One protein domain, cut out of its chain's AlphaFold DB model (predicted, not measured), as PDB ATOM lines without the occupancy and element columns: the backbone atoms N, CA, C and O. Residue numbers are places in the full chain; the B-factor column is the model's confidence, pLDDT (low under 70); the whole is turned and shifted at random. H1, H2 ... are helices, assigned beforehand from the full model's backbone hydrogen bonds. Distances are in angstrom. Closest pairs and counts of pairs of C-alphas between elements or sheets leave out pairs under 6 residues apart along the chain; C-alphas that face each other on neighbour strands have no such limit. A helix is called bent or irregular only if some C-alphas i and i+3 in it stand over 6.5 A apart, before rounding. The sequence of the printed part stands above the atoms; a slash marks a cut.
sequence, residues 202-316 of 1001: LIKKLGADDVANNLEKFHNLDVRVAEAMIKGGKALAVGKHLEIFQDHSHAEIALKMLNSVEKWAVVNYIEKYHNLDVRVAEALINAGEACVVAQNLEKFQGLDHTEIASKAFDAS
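Overview. This is residues 202 to 316 of the 1001 residues of an uncharacterized protein of Candidatus Saccharibacteria bacterium (UniProt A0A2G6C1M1). With its longest helix, H5, near the middle, this is a solenoid of helices, the chain wound in stacked turns that make two rows: H1, H3, H5, H7 and H9 in one row, H2, H4, H6 and H8 in the other. H3, H5, H7 and H9 lie side by side and run the same way at shallow tilts, while the shorter helices of the second row bring the chain back, and the stack makes the long axis, with H1 at one end and H9 at the other. The printed part has 115 residues, with nine named helices in the order H1 to H9 and no named strand, and the class is all helix. It is compact, with a radius of gyration of the C-alphas of 14.4 A, yet elongated in outline, spanning 47 by 24 by 18 A.

Along the chain. Find C-alpha 247 at (-13.994, -9.374, 18.127); from there H5, residues 247 to 258, runs 17.7 A to C-alpha 258 at (-31.626, -9.805, 19.429). H5 is irregular: C-alphas 248 and 251 are 7.2 A apart, against about 5 A in a regular helix. Going back along the chain, look for H4 at residues 235 to 240 and for H3 at residues 223 to 231, which is 12.2 A long. Before them come H2, residues 208 to 212, and H1, residues 202 to 206, which begins at C-alpha 202 at (-22.124, -4.712, -2.450). Going on from H5, look for H6 at residues 264 to 268, H7 at residues 278 to 286, also 12.2 A long, and H8 at residues 290 to 295. H9, residues 305 to 315, runs 15.2 A and ends at C-alpha 315 at (-37.253, -14.381, 35.347).

Arrangement. Start at H5, which touches H3, the closest C-alphas being those of Val 223 and Ser 249, 5.5 A apart; the two run the same way at a shallow tilt of 22 degrees. H5 also touches H7, the same way at a shallow tilt of 23 degrees, closest at the C-alphas of Leu 255 and Val 280, 5.9 A apart. H7 in turn touches H9, the same way at a shallow tilt of 19 degrees, with the C-alphas of Ile 285 and Ala 312 closest at 6.2 A. With residues 254 to 258 alone, H5 touches H6, closest at the C-alphas of Ala 254 and Val 266, 6.0 A apart. H6 touches H4, where the closest C-alphas, those of Leu 236 and Ala 265, are 5.1 A apart. H3 and H4 touch and run opposite ways at a steep tilt of 56 degrees, with the C-alphas of Ala 226 and Val 238 closest at 6.2 A. H7 and H8 touch likewise, opposite ways at a steep tilt of 54 degrees, with the C-alphas of Ala 281 and Val 293 closest at 6.2 A. H8 and H9 form a helical hairpin, opposite ways at 37 degrees, only just a steep tilt; their closest C-alphas, those of Ala 290 and Ala 312, are 5.2 A apart. The helix packing is thus part aligned, part crossed: 3 of 6 touching pairs with a tilt are at a shallow one. H2 and H3 only just touch, with 3 pairs of C-alphas within 8 A, the closest being those of Ala 208 and Met 229 at 5.1 A. H1 and H2 touch only at the corner by their link, closest at the C-alphas of Ile 203 and Val 211, 6.6 A apart. Among the pairs that stay apart are H1 and H5, and H5 and H9. In the backbone, every O i to N i+4 pair is within hydrogen-bond range in H1, H2, H3, H4, H6, H7, H8 and H9, and 6 of 8 are in H5.

Size, cuts and confidence. The two C-alphas farthest apart are those of Lys 205 and Thr 306, 47.4 A. The printed part runs from 202 to 316 with no cut, and none of the links is long. Look in the B-factor column for low confidence: the mean pLDDT of the printed part is 79.3, but residues 302 to 316 are under 70, and H9 has a mean of 47. Residues 287 to 288, 290 to 292, 294 to 295 and 297 are under 70 too.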
ATOM      1  N   LEU A 202     -21.471  -3.541  -1.863       91.62
ATOM      2  CA  LEU A 202     -22.124  -4.712  -2.450       91.62
ATOM      3  C   LEU A 202     -23.533  -4.918  -1.891       91.62
ATOM      4  O   LEU A 202     -24.469  -5.037  -2.676       91.62
ATOM      5  N   ILE A 203     -23.717  -4.841  -0.567       92.88
ATOM      6  CA  ILE A 203     -25.045  -4.945   0.065       92.88
ATOM      7  C   ILE A 203     -25.987  -3.867  -0.474       92.88
ATOM      8  O   ILE A 203     -27.148  -4.140  -0.761       92.88
ATOM      9  N   LYS A 204     -25.490  -2.639  -0.651       92.25
ATOM     10  CA  LYS A 204     -26.285  -1.538  -1.204       92.25
ATOM     11  C   LYS A 204     -26.682  -1.769  -2.669       92.25
ATOM     12  O   LYS A 204     -27.749  -1.313  -3.071       92.25
ATOM     13  N   LYS A 205     -25.819  -2.406  -3.467       87.62
ATOM     14  CA  LYS A 205     -26.020  -2.607  -4.912       87.62
ATOM     15  C   LYS A 205     -26.835  -3.865  -5.235       87.62
ATOM     16  O   LYS A 205     -27.697  -3.787  -6.103       87.62
ATOM     17  N   LEU A 206     -26.543  -4.988  -4.580       84.62
ATOM     18  CA  LEU A 206     -27.087  -6.316  -4.899       84.62
ATOM     19  C   LEU A 206     -28.041  -6.858  -3.823       84.62
ATOM     20  O   LEU A 206     -28.920  -7.660  -4.116       84.62
ATOM     21  N   GLY A 207     -27.914  -6.374  -2.586       88.44
ATOM     22  CA  GLY A 207     -28.614  -6.908  -1.421       88.44
ATOM     23  C   GLY A 207     -27.698  -7.730  -0.512       88.44
ATOM     24  O   GLY A 207     -26.529  -7.976  -0.806       88.44
ATOM     25  N   ALA A 208     -28.225  -8.130   0.648       90.69
ATOM     26  CA  ALA A 208     -27.449  -8.849   1.661       90.69
ATOM     27  C   ALA A 208     -27.156 -10.316   1.294       90.69
ATOM     28  O   ALA A 208     -26.224 -10.896   1.844       90.69
ATOM     29  N   ASP A 209     -27.930 -10.904   0.375       87.62
ATOM     30  CA  ASP A 209     -27.789 -12.291  -0.084       87.62
ATOM     31  C   ASP A 209     -26.428 -12.581  -0.727       87.62
ATOM     32  O   ASP A 209     -25.756 -13.537  -0.341       87.62
ATOM     33  N   ASP A 210     -25.986 -11.742  -1.666       84.56
ATOM     34  CA  ASP A 210     -24.730 -11.955  -2.394       84.56
ATOM     35  C   ASP A 210     -23.506 -11.931  -1.476       84.56
ATOM     36  O   ASP A 210     -22.588 -12.743  -1.626       84.56
ATOM     37  N   VAL A 211     -23.515 -11.035  -0.483       89.44
ATOM     38  CA  VAL A 211     -22.467 -10.975   0.542       89.44
ATOM     39  C   VAL A 211     -22.587 -12.153   1.509       89.44
ATOM     40  O   VAL A 211     -21.570 -12.761   1.825       89.44
ATOM     41  N   ALA A 212     -23.803 -12.537   1.920       90.19
ATOM     42  CA  ALA A 212     -24.039 -13.687   2.799       90.19
ATOM     43  C   ALA A 212     -23.502 -15.006   2.220       90.19
ATOM     44  O   ALA A 212     -22.894 -15.788   2.947       90.19
ATOM     45  N   ASN A 213     -23.685 -15.227   0.918       88.25
ATOM     46  CA  ASN A 213     -23.239 -16.439   0.228       88.25
ATOM     47  C   ASN A 213     -21.727 -16.487  -0.044       88.25
ATOM     48  O   ASN A 213     -21.243 -17.504  -0.525       88.25
ATOM     49  N   ASN A 214     -20.997 -15.400   0.216       87.69
ATOM     50  CA  ASN A 214     -19.556 -15.297  -0.030       87.69
ATOM     51  C   ASN A 214     -18.800 -14.777   1.204       87.69
ATOM     52  O   ASN A 214     -17.701 -14.236   1.067       87.69
ATOM     53  N   LEU A 215     -19.383 -14.902   2.404       90.19
ATOM     54  CA  LEU A 215     -18.799 -14.377   3.642       90.19
ATOM     55  C   LEU A 215     -17.397 -14.930   3.913       90.19
ATOM     56  O   LEU A 215     -16.561 -14.189   4.424       90.19
ATOM     57  N   GLU A 216     -17.094 -16.167   3.504       87.69
ATOM     58  CA  GLU A 216     -15.756 -16.746   3.679       87.69
ATOM     59  C   GLU A 216     -14.638 -16.003   2.926       87.69
ATOM     60  O   GLU A 216     -13.463 -16.188   3.237       87.69
ATOM     61  N   LYS A 217     -14.980 -15.155   1.946       89.50
ATOM     62  CA  LYS A 217     -14.016 -14.331   1.199       89.50
ATOM     63  C   LYS A 217     -13.688 -13.014   1.906       89.50
ATOM     64  O   LYS A 217     -12.752 -12.317   1.508       89.50
ATOM     65  N   PHE A 218     -14.447 -12.651   2.940       91.00
ATOM     66  CA  PHE A 218     -14.251 -11.421   3.696       91.00
ATOM     67  C   PHE A 218     -13.479 -11.660   4.996       91.00
ATOM     68  O   PHE A 218     -13.523 -12.737   5.577       91.00
ATOM     69  N   HIS A 219     -12.775 -10.631   5.469       90.19
ATOM     70  CA  HIS A 219     -12.100 -10.656   6.763       90.19
ATOM     71  C   HIS A 219     -12.165  -9.288   7.442       90.19
ATOM     72  O   HIS A 219     -12.298  -8.261   6.776       90.19
ATOM     73  N   ASN A 220     -12.038  -9.280   8.772       89.69
ATOM     74  CA  ASN A 220     -12.028  -8.075   9.605       89.69
ATOM     75  C   ASN A 220     -13.234  -7.146   9.371       89.69
ATOM     76  O   ASN A 220     -13.082  -5.921   9.382       89.69
ATOM     77  N   LEU A 221     -14.426  -7.713   9.171       94.25
ATOM     78  CA  LEU A 221     -15.656  -6.944   8.996       94.25
ATOM     79  C   LEU A 221     -16.069  -6.262  10.305       94.25
ATOM     80  O   LEU A 221     -15.960  -6.842  11.384       94.25
ATOM     81  N   ASP A 222     -16.572  -5.034  10.228       92.38
ATOM     82  CA  ASP A 222     -17.087  -4.335  11.407       92.38
ATOM     83  C   ASP A 222     -18.608  -4.486  11.592       92.38
ATOM     84  O   ASP A 222     -19.339  -5.043  10.763       92.38
ATOM     85  N   VAL A 223     -19.104  -3.949  12.708       91.94
ATOM     86  CA  VAL A 223     -20.526  -3.983  13.076       91.94
ATOM     87  C   VAL A 223     -21.466  -3.364  12.031       91.94
ATOM     88  O   VAL A 223     -22.633  -3.751  11.966       91.94
ATOM     89  N   ARG A 224     -21.006  -2.425  11.191       94.62
ATOM     90  CA  ARG A 224     -21.862  -1.770  10.184       94.62
ATOM     91  C   ARG A 224     -22.289  -2.765   9.111       94.62
ATOM     92  O   ARG A 224     -23.433  -2.718   8.662       94.62
ATOM     93  N   VAL A 225     -21.391  -3.674   8.725       95.12
ATOM     94  CA  VAL A 225     -21.692  -4.740   7.757       95.12
ATOM     95  C   VAL A 225     -22.684  -5.725   8.362       95.12
ATOM     96  O   VAL A 225     -23.711  -6.003   7.746       95.12
ATOM     97  N   ALA A 226     -22.437  -6.173   9.597       93.06
ATOM     98  CA  ALA A 226     -23.354  -7.052  10.318       93.06
ATOM     99  C   ALA A 226     -24.758  -6.437  10.422       93.06
ATOM    100  O   ALA A 226     -25.747  -7.088  10.101       93.06
ATOM    101  N   GLU A 227     -24.858  -5.157  10.794       92.88
ATOM    102  CA  GLU A 227     -26.133  -4.442  10.870       92.88
ATOM    103  C   GLU A 227     -26.859  -4.400   9.520       92.88
ATOM    104  O   GLU A 227     -28.067  -4.644   9.461       92.88
ATOM    105  N   ALA A 228     -26.141  -4.098   8.437       93.88
ATOM    106  CA  ALA A 228     -26.713  -4.056   7.095       93.88
ATOM    107  C   ALA A 228     -27.237  -5.437   6.657       93.88
ATOM    108  O   ALA A 228     -28.329  -5.532   6.098       93.88
ATOM    109  N   MET A 229     -26.509  -6.510   6.975       92.88
ATOM    110  CA  MET A 229     -26.922  -7.886   6.692       92.88
ATOM    111  C   MET A 229     -28.121  -8.333   7.534       92.88
ATOM    112  O   MET A 229     -29.054  -8.931   7.000       92.88
ATOM    113  N   ILE A 230     -28.149  -7.994   8.827       91.06
ATOM    114  CA  ILE A 230     -29.280  -8.278   9.724       91.06
ATOM    115  C   ILE A 230     -30.552  -7.589   9.214       91.06
ATOM    116  O   ILE A 230     -31.601  -8.226   9.124       91.06
ATOM    117  N   LYS A 231     -30.467  -6.315   8.801       88.75
ATOM    118  CA  LYS A 231     -31.597  -5.591   8.185       88.75
ATOM    119  C   LYS A 231     -32.066  -6.229   6.875       88.75
ATOM    120  O   LYS A 231     -33.248  -6.155   6.560       88.75
ATOM    121  N   GLY A 232     -31.157  -6.869   6.140       85.06
ATOM    122  CA  GLY A 232     -31.459  -7.665   4.951       85.06
ATOM    123  C   GLY A 232     -31.970  -9.085   5.235       85.06
ATOM    124  O   GLY A 232     -32.089  -9.866   4.295       85.06
ATOM    125  N   GLY A 233     -32.244  -9.444   6.497       88.31
ATOM    126  CA  GLY A 233     -32.734 -10.774   6.876       88.31
ATOM    127  C   GLY A 233     -31.672 -11.872   6.795       88.31
ATOM    128  O   GLY A 233     -31.982 -12.990   6.396       88.31
ATOM    129  N   LYS A 234     -30.405 -11.538   7.084       92.56
ATOM    130  CA  LYS A 234     -29.257 -12.465   7.067       92.56
ATOM    131  C   LYS A 234     -28.547 -12.552   8.418       92.56
ATOM    132  O   LYS A 234     -27.336 -12.774   8.460       92.56
ATOM    133  N   ALA A 235     -29.266 -12.384   9.530       89.12
ATOM    134  CA  ALA A 235     -28.672 -12.474  10.863       89.12
ATOM    135  C   ALA A 235     -28.104 -13.874  11.127       89.12
ATOM    136  O   ALA A 235     -27.043 -14.001  11.735       89.12
ATOM    137  N   LEU A 236     -28.751 -14.918  10.596       86.69
ATOM    138  CA  LEU A 236     -28.240 -16.282  10.705       86.69
ATOM    139  C   LEU A 236     -26.857 -16.458  10.066       86.69
ATOM    140  O   LEU A 236     -25.985 -17.091  10.655       86.69
ATOM    141  N   ALA A 237     -26.651 -15.892   8.873       90.38
ATOM    142  CA  ALA A 237     -25.371 -15.965   8.173       90.38
ATOM    143  C   ALA A 237     -24.273 -15.229   8.954       90.38
ATOM    144  O   ALA A 237     -23.179 -15.763   9.112       90.38
ATOM    145  N   VAL A 238     -24.594 -14.054   9.506       91.56
ATOM    146  CA  VAL A 238     -23.679 -13.292  10.369       91.56
ATOM    147  C   VAL A 238     -23.321 -14.089  11.632       91.56
ATOM    148  O   VAL A 238     -22.155 -14.143  11.992       91.56
ATOM    149  N   GLY A 239     -24.286 -14.754  12.280       89.19
ATOM    150  CA  GLY A 239     -24.020 -15.566  13.476       89.19
ATOM    151  C   GLY A 239     -23.201 -16.821  13.162       89.19
ATOM    152  O   GLY A 239     -22.267 -17.161  13.887       89.19
ATOM    153  N   LYS A 240     -23.502 -17.483  12.037       89.75
ATOM    154  CA  LYS A 240     -22.761 -18.653  11.554       89.75
ATOM    155  C   LYS A 240     -21.317 -18.309  11.200       89.75
ATOM    156  O   LYS A 240     -20.465 -19.170  11.375       89.75
ATOM    157  N   HIS A 241     -21.050 -17.106  10.709       90.44
ATOM    158  CA  HIS A 241     -19.717 -16.638  10.340       90.44
ATOM    159  C   HIS A 241     -19.293 -15.489  11.249       90.44
ATOM    160  O   HIS A 241     -18.862 -14.447  10.777       90.44
ATOM    161  N   LEU A 242     -19.463 -15.620  12.564       89.69
ATOM    162  CA  LEU A 242     -19.113 -14.523  13.462       89.69
ATOM    163  C   LEU A 242     -17.596 -14.262  13.470       89.69
ATOM    164  O   LEU A 242     -17.168 -13.125  13.623       89.69
ATOM    165  N   GLU A 243     -16.787 -15.292  13.207       88.38
ATOM    166  CA  GLU A 243     -15.321 -15.243  13.237       88.38
ATOM    167  C   GLU A 243     -14.656 -14.281  12.232       88.38
ATOM    168  O   GLU A 243     -13.486 -13.943  12.398       88.38
ATOM    169  N   ILE A 244     -15.363 -13.847  11.182       90.94
ATOM    170  CA  ILE A 244     -14.838 -12.867  10.211       90.94
ATOM    171  C   ILE A 244     -15.090 -11.419  10.646       90.94
ATOM    172  O   ILE A 244     -14.555 -10.493  10.025       90.94
ATOM    173  N   PHE A 245     -15.915 -11.213  11.679       91.25
ATOM    174  CA  PHE A 245     -16.155  -9.906  12.270       91.25
ATOM    175  C   PHE A 245     -15.097  -9.604  13.330       91.25
ATOM    176  O   PHE A 245     -14.504 -10.489  13.935       91.25
ATOM    177  N   GLN A 246     -14.827  -8.322  13.541       85.31
ATOM    178  CA  GLN A 246     -13.865  -7.893  14.549       85.31
ATOM    179  C   GLN A 246     -14.396  -8.231  15.953       85.31
ATOM    180  O   GLN A 246     -15.507  -7.826  16.291       85.31
ATOM    181  N   ASP A 247     -13.584  -8.880  16.795       75.62
ATOM    182  CA  ASP A 247     -13.994  -9.374  18.127       75.62
ATOM    183  C   ASP A 247     -14.684  -8.316  19.005       75.62
ATOM    184  O   ASP A 247     -15.647  -8.597  19.717       75.62
ATOM    185  N   HIS A 248     -14.226  -7.061  18.948       76.31
ATOM    186  CA  HIS A 248     -14.809  -5.961  19.725       76.31
ATOM    187  C   HIS A 248     -16.208  -5.535  19.241       76.31
ATOM    188  O   HIS A 248     -16.871  -4.743  19.906       76.31
ATOM    189  N   SER A 249     -16.668  -6.050  18.099       81.12
ATOM    190  CA  SER A 249     -18.015  -5.835  17.568       81.12
ATOM    191  C   SER A 249     -19.015  -6.897  18.040       81.12
ATOM    192  O   SER A 249     -20.214  -6.681  17.888       81.12
ATOM    193  N   HIS A 250     -18.582  -8.020  18.627       87.62
ATOM    194  CA  HIS A 250     -19.457  -9.172  18.904       87.62
ATOM    195  C   HIS A 250     -20.633  -8.841  19.833       87.62
ATOM    196  O   HIS A 250     -21.765  -9.230  19.544       87.62
ATOM    197  N   ALA A 251     -20.408  -8.070  20.903       87.31
ATOM    198  CA  ALA A 251     -21.480  -7.650  21.808       87.31
ATOM    199  C   ALA A 251     -22.516  -6.750  21.105       87.31
ATOM    200  O   ALA A 251     -23.723  -6.942  21.239       87.31
ATOM    201  N   GLU A 252     -22.049  -5.799  20.297       89.00
ATOM    202  CA  GLU A 252     -22.911  -4.872  19.559       89.00
ATOM    203  C   GLU A 252     -23.694  -5.596  18.444       89.00
ATOM    204  O   GLU A 252     -24.878  -5.328  18.228       89.00
ATOM    205  N   ILE A 253     -23.059  -6.565  17.773       91.38
ATOM    206  CA  ILE A 253     -23.695  -7.453  16.792       91.38
ATOM    207  C   ILE A 253     -24.795  -8.285  17.466       91.38
ATOM    208  O   ILE A 253     -25.917  -8.322  16.956       91.38
ATOM    209  N   ALA A 254     -24.516  -8.882  18.630       89.12
ATOM    210  CA  ALA A 254     -25.493  -9.661  19.390       89.12
ATOM    211  C   ALA A 254     -26.728  -8.822  19.757       89.12
ATOM    212  O   ALA A 254     -27.856  -9.241  19.500       89.12
ATOM    213  N   LEU A 255     -26.539  -7.602  20.276       88.38
ATOM    214  CA  LEU A 255     -27.652  -6.696  20.595       88.38
ATOM    215  C   LEU A 255     -28.500  -6.355  19.361       88.38
ATOM    216  O   LEU A 255     -29.730  -6.324  19.440       88.38
ATOM    217  N   LYS A 256     -27.873  -6.110  18.206       88.88
ATOM    218  CA  LYS A 256     -28.599  -5.819  16.958       88.88
ATOM    219  C   LYS A 256     -29.377  -7.034  16.452       88.88
ATOM    220  O   LYS A 256     -30.505  -6.871  15.994       88.88
ATOM    221  N   MET A 257     -28.823  -8.238  16.576       87.56
ATOM    222  CA  MET A 257     -29.524  -9.474  16.218       87.56
ATOM    223  C   MET A 257     -30.704  -9.772  17.137       87.56
ATOM    224  O   MET A 257     -31.764 -10.144  16.640       87.56
ATOM    225  N   LEU A 258     -30.553  -9.579  18.452       84.25
ATOM    226  CA  LEU A 258     -31.626  -9.805  19.429       84.25
ATOM    227  C   LEU A 258     -32.845  -8.906  19.182       84.25
ATOM    228  O   LEU A 258     -33.971  -9.307  19.466       84.25
ATOM    229  N   ASN A 259     -32.626  -7.731  18.586       81.31
ATOM    230  CA  ASN A 259     -33.673  -6.799  18.162       81.31
ATOM    231  C   ASN A 259     -34.217  -7.068  16.743       81.31
ATOM    232  O   ASN A 259     -35.033  -6.297  16.238       81.31
ATOM    233  N   SER A 260     -33.765  -8.134  16.080       80.44
ATOM    234  CA  SER A 260     -34.212  -8.530  14.742       80.44
ATOM    235  C   SER A 260     -35.213  -9.690  14.789       80.44
ATOM    236  O   SER A 260     -35.369 -10.374  15.802       80.44
ATOM    237  N   VAL A 261     -35.867  -9.958  13.657       72.25
ATOM    238  CA  VAL A 261     -36.777 -11.109  13.488       72.25
ATOM    239  C   VAL A 261     -36.074 -12.468  13.652       72.25
ATOM    240  O   VAL A 261     -36.720 -13.460  13.978       72.25
ATOM    241  N   GLU A 262     -34.748 -12.512  13.502       74.38
ATOM    242  CA  GLU A 262     -33.902 -13.709  13.612       74.38
ATOM    243  C   GLU A 262     -33.113 -13.748  14.938       74.38
ATOM    244  O   GLU A 262     -31.985 -14.235  14.995       74.38
ATOM    245  N   LYS A 263     -33.700 -13.251  16.038       77.75
ATOM    246  CA  LYS A 263     -33.054 -13.173  17.368       77.75
ATOM    247  C   LYS A 263     -32.422 -14.477  17.878       77.75
ATOM    248  O   LYS A 263     -31.465 -14.444  18.647       77.75
ATOM    249  N   TRP A 264     -32.928 -15.625  17.432       78.31
ATOM    250  CA  TRP A 264     -32.427 -16.953  17.791       78.31
ATOM    251  C   TRP A 264     -31.035 -17.258  17.211       78.31
ATOM    252  O   TRP A 264     -30.367 -18.166  17.699       78.31
ATOM    253  N   ALA A 265     -30.554 -16.494  16.221       81.00
ATOM    254  CA  ALA A 265     -29.207 -16.651  15.668       81.00
ATOM    255  C   ALA A 265     -28.103 -16.434  16.720       81.00
ATOM    256  O   ALA A 265     -27.063 -17.085  16.653       81.00
ATOM    257  N   VAL A 266     -28.338 -15.566  17.715       84.25
ATOM    258  CA  VAL A 266     -27.407 -15.359  18.839       84.25
ATOM    259  C   VAL A 266     -27.349 -16.595  19.731       84.25
ATOM    260  O   VAL A 266     -26.266 -17.013  20.113       84.25
ATOM    261  N   VAL A 267     -28.503 -17.203  20.023       81.50
ATOM    262  CA  VAL A 267     -28.602 -18.403  20.868       81.50
ATOM    263  C   VAL A 267     -27.963 -19.611  20.185       81.50
ATOM    264  O   VAL A 267     -27.177 -20.321  20.804       81.50
ATOM    265  N   ASN A 268     -28.260 -19.821  18.901       82.81
ATOM    266  CA  ASN A 268     -27.800 -20.994  18.156       82.81
ATOM    267  C   ASN A 268     -26.293 -21.024  17.886       82.81
ATOM    268  O   ASN A 268     -25.777 -22.091  17.573       82.81
ATOM    269  N   TYR A 269     -25.627 -19.871  17.949       86.62
ATOM    270  CA  TYR A 269     -24.193 -19.743  17.697       86.62
ATOM    271  C   TYR A 269     -23.472 -19.047  18.851       86.62
ATOM    272  O   TYR A 269     -22.413 -18.450  18.646       86.62
ATOM    273  N   ILE A 270     -24.035 -19.096  20.065       85.50
ATOM    274  CA  ILE A 270     -23.480 -18.421  21.246       85.50
ATOM    275  C   ILE A 270     -22.046 -18.878  21.537       85.50
ATOM    276  O   ILE A 270     -21.224 -18.085  21.998       85.50
ATOM    277  N   GLU A 271     -21.696 -20.117  21.171       83.56
ATOM    278  CA  GLU A 271     -20.349 -20.653  21.335       83.56
ATOM    279  C   GLU A 271     -19.282 -19.877  20.547       83.56
ATOM    280  O   GLU A 271     -18.114 -19.877  20.954       83.56
ATOM    281  N   LYS A 272     -19.678 -19.200  19.459       87.62
ATOM    282  CA  LYS A 272     -18.800 -18.404  18.590       87.62
ATOM    283  C   LYS A 272     -18.581 -16.976  19.082       87.62
ATOM    284  O   LYS A 272     -17.652 -16.316  18.625       87.62
ATOM    285  N   TYR A 273     -19.425 -16.481  19.987       85.62
ATOM    286  CA  TYR A 273     -19.280 -15.134  20.529       85.62
ATOM    287  C   TYR A 273     -18.133 -15.072  21.537       85.62
ATOM    288  O   TYR A 273     -17.826 -16.028  22.249       85.62
ATOM    289  N   HIS A 274     -17.512 -13.900  21.617       81.38
ATOM    290  CA  HIS A 274     -16.436 -13.602  22.551       81.38
ATOM    291  C   HIS A 274     -16.679 -12.218  23.143       81.38
ATOM    292  O   HIS A 274     -17.194 -11.338  22.455       81.38
ATOM    293  N   ASN A 275     -16.287 -12.025  24.402       81.25
ATOM    294  CA  ASN A 275     -16.329 -10.728  25.082       81.25
ATOM    295  C   ASN A 275     -17.731 -10.084  25.101       81.25
ATOM    296  O   ASN A 275     -17.864  -8.873  24.926       81.25
ATOM    297  N   LEU A 276     -18.785 -10.886  25.291       85.62
ATOM    298  CA  LEU A 276     -20.143 -10.365  25.459       85.62
ATOM    299  C   LEU A 276     -20.236  -9.552  26.753       85.62
ATOM    300  O   LEU A 276     -19.620  -9.911  27.746       85.62
ATOM    301  N   ASP A 277     -20.997  -8.465  26.781       85.50
ATOM    302  CA  ASP A 277     -21.132  -7.648  27.991       85.50
ATOM    303  C   ASP A 277     -22.474  -7.876  28.709       85.50
ATOM    304  O   ASP A 277     -23.341  -8.630  28.255       85.50
ATOM    305  N   VAL A 278     -22.649  -7.198  29.848       81.06
ATOM    306  CA  VAL A 278     -23.871  -7.260  30.670       81.06
ATOM    307  C   VAL A 278     -25.141  -6.914  29.900       81.06
ATOM    308  O   VAL A 278     -26.182  -7.518  30.150       81.06
ATOM    309  N   ARG A 279     -25.068  -6.026  28.902       87.56
ATOM    310  CA  ARG A 279     -26.240  -5.611  28.121       87.56
ATOM    311  C   ARG A 279     -26.771  -6.778  27.294       87.56
ATOM    312  O   ARG A 279     -27.983  -6.955  27.186       87.56
ATOM    313  N   VAL A 280     -25.874  -7.586  26.724       85.56
ATOM    314  CA  VAL A 280     -26.245  -8.786  25.956       85.56
ATOM    315  C   VAL A 280     -26.857  -9.844  26.874       85.56
ATOM    316  O   VAL A 280     -27.871 -10.442  26.518       85.56
ATOM    317  N   ALA A 281     -26.279 -10.045  28.063       77.56
ATOM    318  CA  ALA A 281     -26.804 -10.988  29.049       77.56
ATOM    319  C   ALA A 281     -28.227 -10.610  29.492       77.56
ATOM    320  O   ALA A 281     -29.126 -11.448  29.468       77.56
ATOM    321  N   GLU A 282     -28.462  -9.337  29.819       79.38
ATOM    322  CA  GLU A 282     -29.789  -8.829  30.184       79.38
ATOM    323  C   GLU A 282     -30.797  -8.954  29.038       79.38
ATOM    324  O   GLU A 282     -31.937  -9.363  29.259       79.38
ATOM    325  N   ALA A 283     -30.389  -8.651  27.801       82.88
ATOM    326  CA  ALA A 283     -31.251  -8.792  26.632       82.88
ATOM    327  C   ALA A 283     -31.661 -10.256  26.382       82.88
ATOM    328  O   ALA A 283     -32.826 -10.515  26.080       82.88
ATOM    329  N   LEU A 284     -30.742 -11.213  26.555       76.06
ATOM    330  CA  LEU A 284     -31.036 -12.648  26.465       76.06
ATOM    331  C   LEU A 284     -31.983 -13.110  27.581       76.06
ATOM    332  O   LEU A 284     -32.949 -13.817  27.302       76.06
ATOM    333  N   ILE A 285     -31.768 -12.667  28.823       70.00
ATOM    334  CA  ILE A 285     -32.645 -12.992  29.962       70.00
ATOM    335  C   ILE A 285     -34.059 -12.446  29.729       70.00
ATOM    336  O   ILE A 285     -35.028 -13.194  29.844       70.00
ATOM    337  N   ASN A 286     -34.182 -11.184  29.311       73.31
ATOM    338  CA  ASN A 286     -35.469 -10.562  28.979       73.31
ATOM    339  C   ASN A 286     -36.165 -11.244  27.791       73.31
ATOM    340  O   ASN A 286     -37.393 -11.234  27.699       73.31
ATOM    341  N   ALA A 287     -35.398 -11.850  26.880       68.06
ATOM    342  CA  ALA A 287     -35.926 -12.641  25.774       68.06
ATOM    343  C   ALA A 287     -36.354 -14.069  26.179       68.06
ATOM    344  O   ALA A 287     -36.906 -14.776  25.335       68.06
ATOM    345  N   GLY A 288     -36.145 -14.469  27.442       68.56
ATOM    346  CA  GLY A 288     -36.480 -15.792  27.979       68.56
ATOM    347  C   GLY A 288     -35.352 -16.827  27.897       68.56
ATOM    348  O   GLY A 288     -35.582 -17.992  28.200       68.56
ATOM    349  N   GLU A 289     -34.135 -16.423  27.527       70.38
ATOM    350  CA  GLU A 289     -32.986 -17.305  27.252       70.38
ATOM    351  C   GLU A 289     -31.972 -17.323  28.410       70.38
ATOM    352  O   GLU A 289     -30.757 -17.426  28.225       70.38
ATOM    353  N   ALA A 290     -32.464 -17.212  29.647       64.19
ATOM    354  CA  ALA A 290     -31.630 -17.143  30.848       64.19
ATOM    355  C   ALA A 290     -30.740 -18.389  31.043       64.19
ATOM    356  O   ALA A 290     -29.612 -18.285  31.526       64.19
ATOM    357  N   CYS A 291     -31.211 -19.567  30.614       57.00
ATOM    358  CA  CYS A 291     -30.431 -20.805  30.661       57.00
ATOM    359  C   CYS A 291     -29.207 -20.765  29.735       57.00
ATOM    360  O   CYS A 291     -28.160 -21.301  30.092       57.00
ATOM    361  N   VAL A 292     -29.308 -20.087  28.588       65.81
ATOM    362  CA  VAL A 292     -28.216 -19.943  27.620       65.81
ATOM    363  C   VAL A 292     -27.106 -19.074  28.209       65.81
ATOM    364  O   VAL A 292     -25.934 -19.429  28.105       65.81
ATOM    365  N   VAL A 293     -27.470 -17.984  28.897       70.12
ATOM    366  CA  VAL A 293     -26.517 -17.122  29.622       70.12
ATOM    367  C   VAL A 293     -25.821 -17.906  30.738       70.12
ATOM    368  O   VAL A 293     -24.599 -17.870  30.838       70.12
ATOM    369  N   ALA A 294     -26.580 -18.665  31.536       61.91
ATOM    370  CA  ALA A 294     -26.035 -19.454  32.642       61.91
ATOM    371  C   ALA A 294     -25.082 -20.576  32.181       61.91
ATOM    372  O   ALA A 294     -24.123 -20.891  32.881       61.91
ATOM    373  N   GLN A 295     -25.336 -21.176  31.013       61.47
ATOM    374  CA  GLN A 295     -24.505 -22.245  30.445       61.47
ATOM    375  C   GLN A 295     -23.240 -21.743  29.737       61.47
ATOM    376  O   GLN A 295     -22.345 -22.547  29.503       61.47
ATOM    377  N   ASN A 296     -23.166 -20.448  29.405       70.44
ATOM    378  CA  ASN A 296     -22.079 -19.852  28.623       70.44
ATOM    379  C   ASN A 296     -21.472 -18.621  29.328       70.44
ATOM    380  O   ASN A 296     -21.072 -17.659  28.665       70.44
ATOM    381  N   LEU A 297     -21.433 -18.605  30.669       68.81
ATOM    382  CA  LEU A 297     -20.940 -17.465  31.465       68.81
ATOM    383  C   LEU A 297     -19.515 -17.044  31.076       68.81
ATOM    384  O   LEU A 297     -19.186 -15.861  31.113       68.81
ATOM    385  N   GLU A 298     -18.680 -17.988  30.644       74.12
ATOM    386  CA  GLU A 298     -17.310 -17.747  30.190       74.12
ATOM    387  C   GLU A 298     -17.210 -16.894  28.915       74.12
ATOM    388  O   GLU A 298     -16.132 -16.386  28.598       74.12
ATOM    389  N   LYS A 299     -18.312 -16.728  28.175       80.25
ATOM    390  CA  LYS A 299     -18.383 -15.883  26.972       80.25
ATOM    391  C   LYS A 299     -18.604 -14.411  27.294       80.25
ATOM    392  O   LYS A 299     -18.404 -13.566  26.416       80.25
ATOM    393  N   PHE A 300     -18.988 -14.101  28.530       77.00
ATOM    394  CA  PHE A 300     -19.300 -12.753  28.962       77.00
ATOM    395  C   PHE A 300     -18.182 -12.152  29.828       77.00
ATOM    396  O   PHE A 300     -17.549 -12.828  30.634       77.00
ATOM    397  N   GLN A 301     -17.931 -10.855  29.665       74.12
ATOM    398  CA  GLN A 301     -16.916 -10.093  30.382       74.12
ATOM    399  C   GLN A 301     -17.542  -8.998  31.241       74.12
ATOM    400  O   GLN A 301     -18.519  -8.355  30.862       74.12
ATOM    401  N   GLY A 302     -16.931  -8.763  32.405       65.25
ATOM    402  CA  GLY A 302     -17.353  -7.711  33.331       65.25
ATOM    403  C   GLY A 302     -18.698  -7.973  34.011       65.25
ATOM    404  O   GLY A 302     -19.284  -7.038  34.547       65.25
ATOM    405  N   LEU A 303     -19.190  -9.216  33.983       63.59
ATOM    406  CA  LEU A 303     -20.428  -9.595  34.647       63.59
ATOM    407  C   LEU A 303     -20.234  -9.774  36.154       63.59
ATOM    408  O   LEU A 303     -19.336 -10.497  36.590       63.59
ATOM    409  N   ASP A 304     -21.155  -9.216  36.937       62.53
ATOM    410  CA  ASP A 304     -21.440  -9.732  38.271       62.53
ATOM    411  C   ASP A 304     -22.299 -10.996  38.116       62.53
ATOM    412  O   ASP A 304     -23.502 -10.947  37.840       62.53
ATOM    413  N   HIS A 305     -21.654 -12.157  38.246       50.31
ATOM    414  CA  HIS A 305     -22.310 -13.455  38.092       50.31
ATOM    415  C   HIS A 305     -23.428 -13.673  39.128       50.31
ATOM    416  O   HIS A 305     -24.319 -14.485  38.888       50.31
ATOM    417  N   THR A 306     -23.413 -12.955  40.257       48.94
ATOM    418  CA  THR A 306     -24.434 -13.048  41.308       48.94
ATOM    419  C   THR A 306     -25.689 -12.250  40.944       48.94
ATOM    420  O   THR A 306     -26.794 -12.772  41.074       48.94
ATOM    421  N   GLU A 307     -25.542 -11.041  40.394       52.00
ATOM    422  CA  GLU A 307     -26.669 -10.203  39.945       52.00
ATOM    423  C   GLU A 307     -27.445 -10.845  38.779       52.00
ATOM    424  O   GLU A 307     -28.678 -10.843  38.753       52.00
ATOM    425  N   ILE A 308     -26.728 -11.455  37.829       51.56
ATOM    426  CA  ILE A 308     -27.336 -12.157  36.691       51.56
ATOM    427  C   ILE A 308     -27.991 -13.470  37.109       51.56
ATOM    428  O   ILE A 308     -29.072 -13.772  36.610       51.56
ATOM    429  N   ALA A 309     -27.393 -14.230  38.031       44.47
ATOM    430  CA  ALA A 309     -28.022 -15.432  38.571       44.47
ATOM    431  C   ALA A 309     -29.344 -15.098  39.282       44.47
ATOM    432  O   ALA A 309     -30.321 -15.815  39.089       44.47
ATOM    433  N   SER A 310     -29.412 -13.982  40.019       47.16
ATOM    434  CA  SER A 310     -30.658 -13.489  40.621       47.16
ATOM    435  C   SER A 310     -31.686 -13.044  39.576       47.16
ATOM    436  O   SER A 310     -32.822 -13.497  39.638       47.16
ATOM    437  N   LYS A 311     -31.304 -12.248  38.566       49.72
ATOM    438  CA  LYS A 311     -32.210 -11.841  37.469       49.72
ATOM    439  C   LYS A 311     -32.714 -13.032  36.644       49.72
ATOM    440  O   LYS A 311     -33.882 -13.069  36.268       49.72
ATOM    441  N   ALA A 312     -31.846 -14.008  36.373       42.69
ATOM    442  CA  ALA A 312     -32.199 -15.259  35.712       42.69
ATOM    443  C   ALA A 312     -33.197 -16.059  36.557       42.69
ATOM    444  O   ALA A 312     -34.187 -16.521  36.004       42.69
ATOM    445  N   PHE A 313     -32.970 -16.149  37.874       40.81
ATOM    446  CA  PHE A 313     -33.839 -16.829  38.837       40.81
ATOM    447  C   PHE A 313     -35.209 -16.145  38.996       40.81
ATOM    448  O   PHE A 313     -36.227 -16.832  39.024       40.81
ATOM    449  N   ASP A 314     -35.249 -14.810  39.018       41.62
ATOM    450  CA  ASP A 314     -36.479 -14.004  39.097       41.62
ATOM    451  C   ASP A 314     -37.289 -14.044  37.791       41.62
ATOM    452  O   ASP A 314     -38.519 -14.083  37.817       41.62
ATOM    453  N   ALA A 315     -36.616 -14.100  36.635       42.78
ATOM    454  CA  ALA A 315     -37.253 -14.381  35.347       42.78
ATOM    455  C   ALA A 315     -37.714 -15.849  35.229       42.78
ATOM    456  O   ALA A 315     -38.564 -16.168  34.395       42.78
ATOM    457  N   SER A 316     -37.179 -16.744  36.070       38.44
ATOM    458  CA  SER A 316     -37.442 -18.180  36.064       38.44
ATOM    459  C   SER A 316     -38.099 -18.696  37.356       38.44
ATOM    460  O   SER A 316     -37.518 -19.552  38.018       38.44
TER     461      SER A 316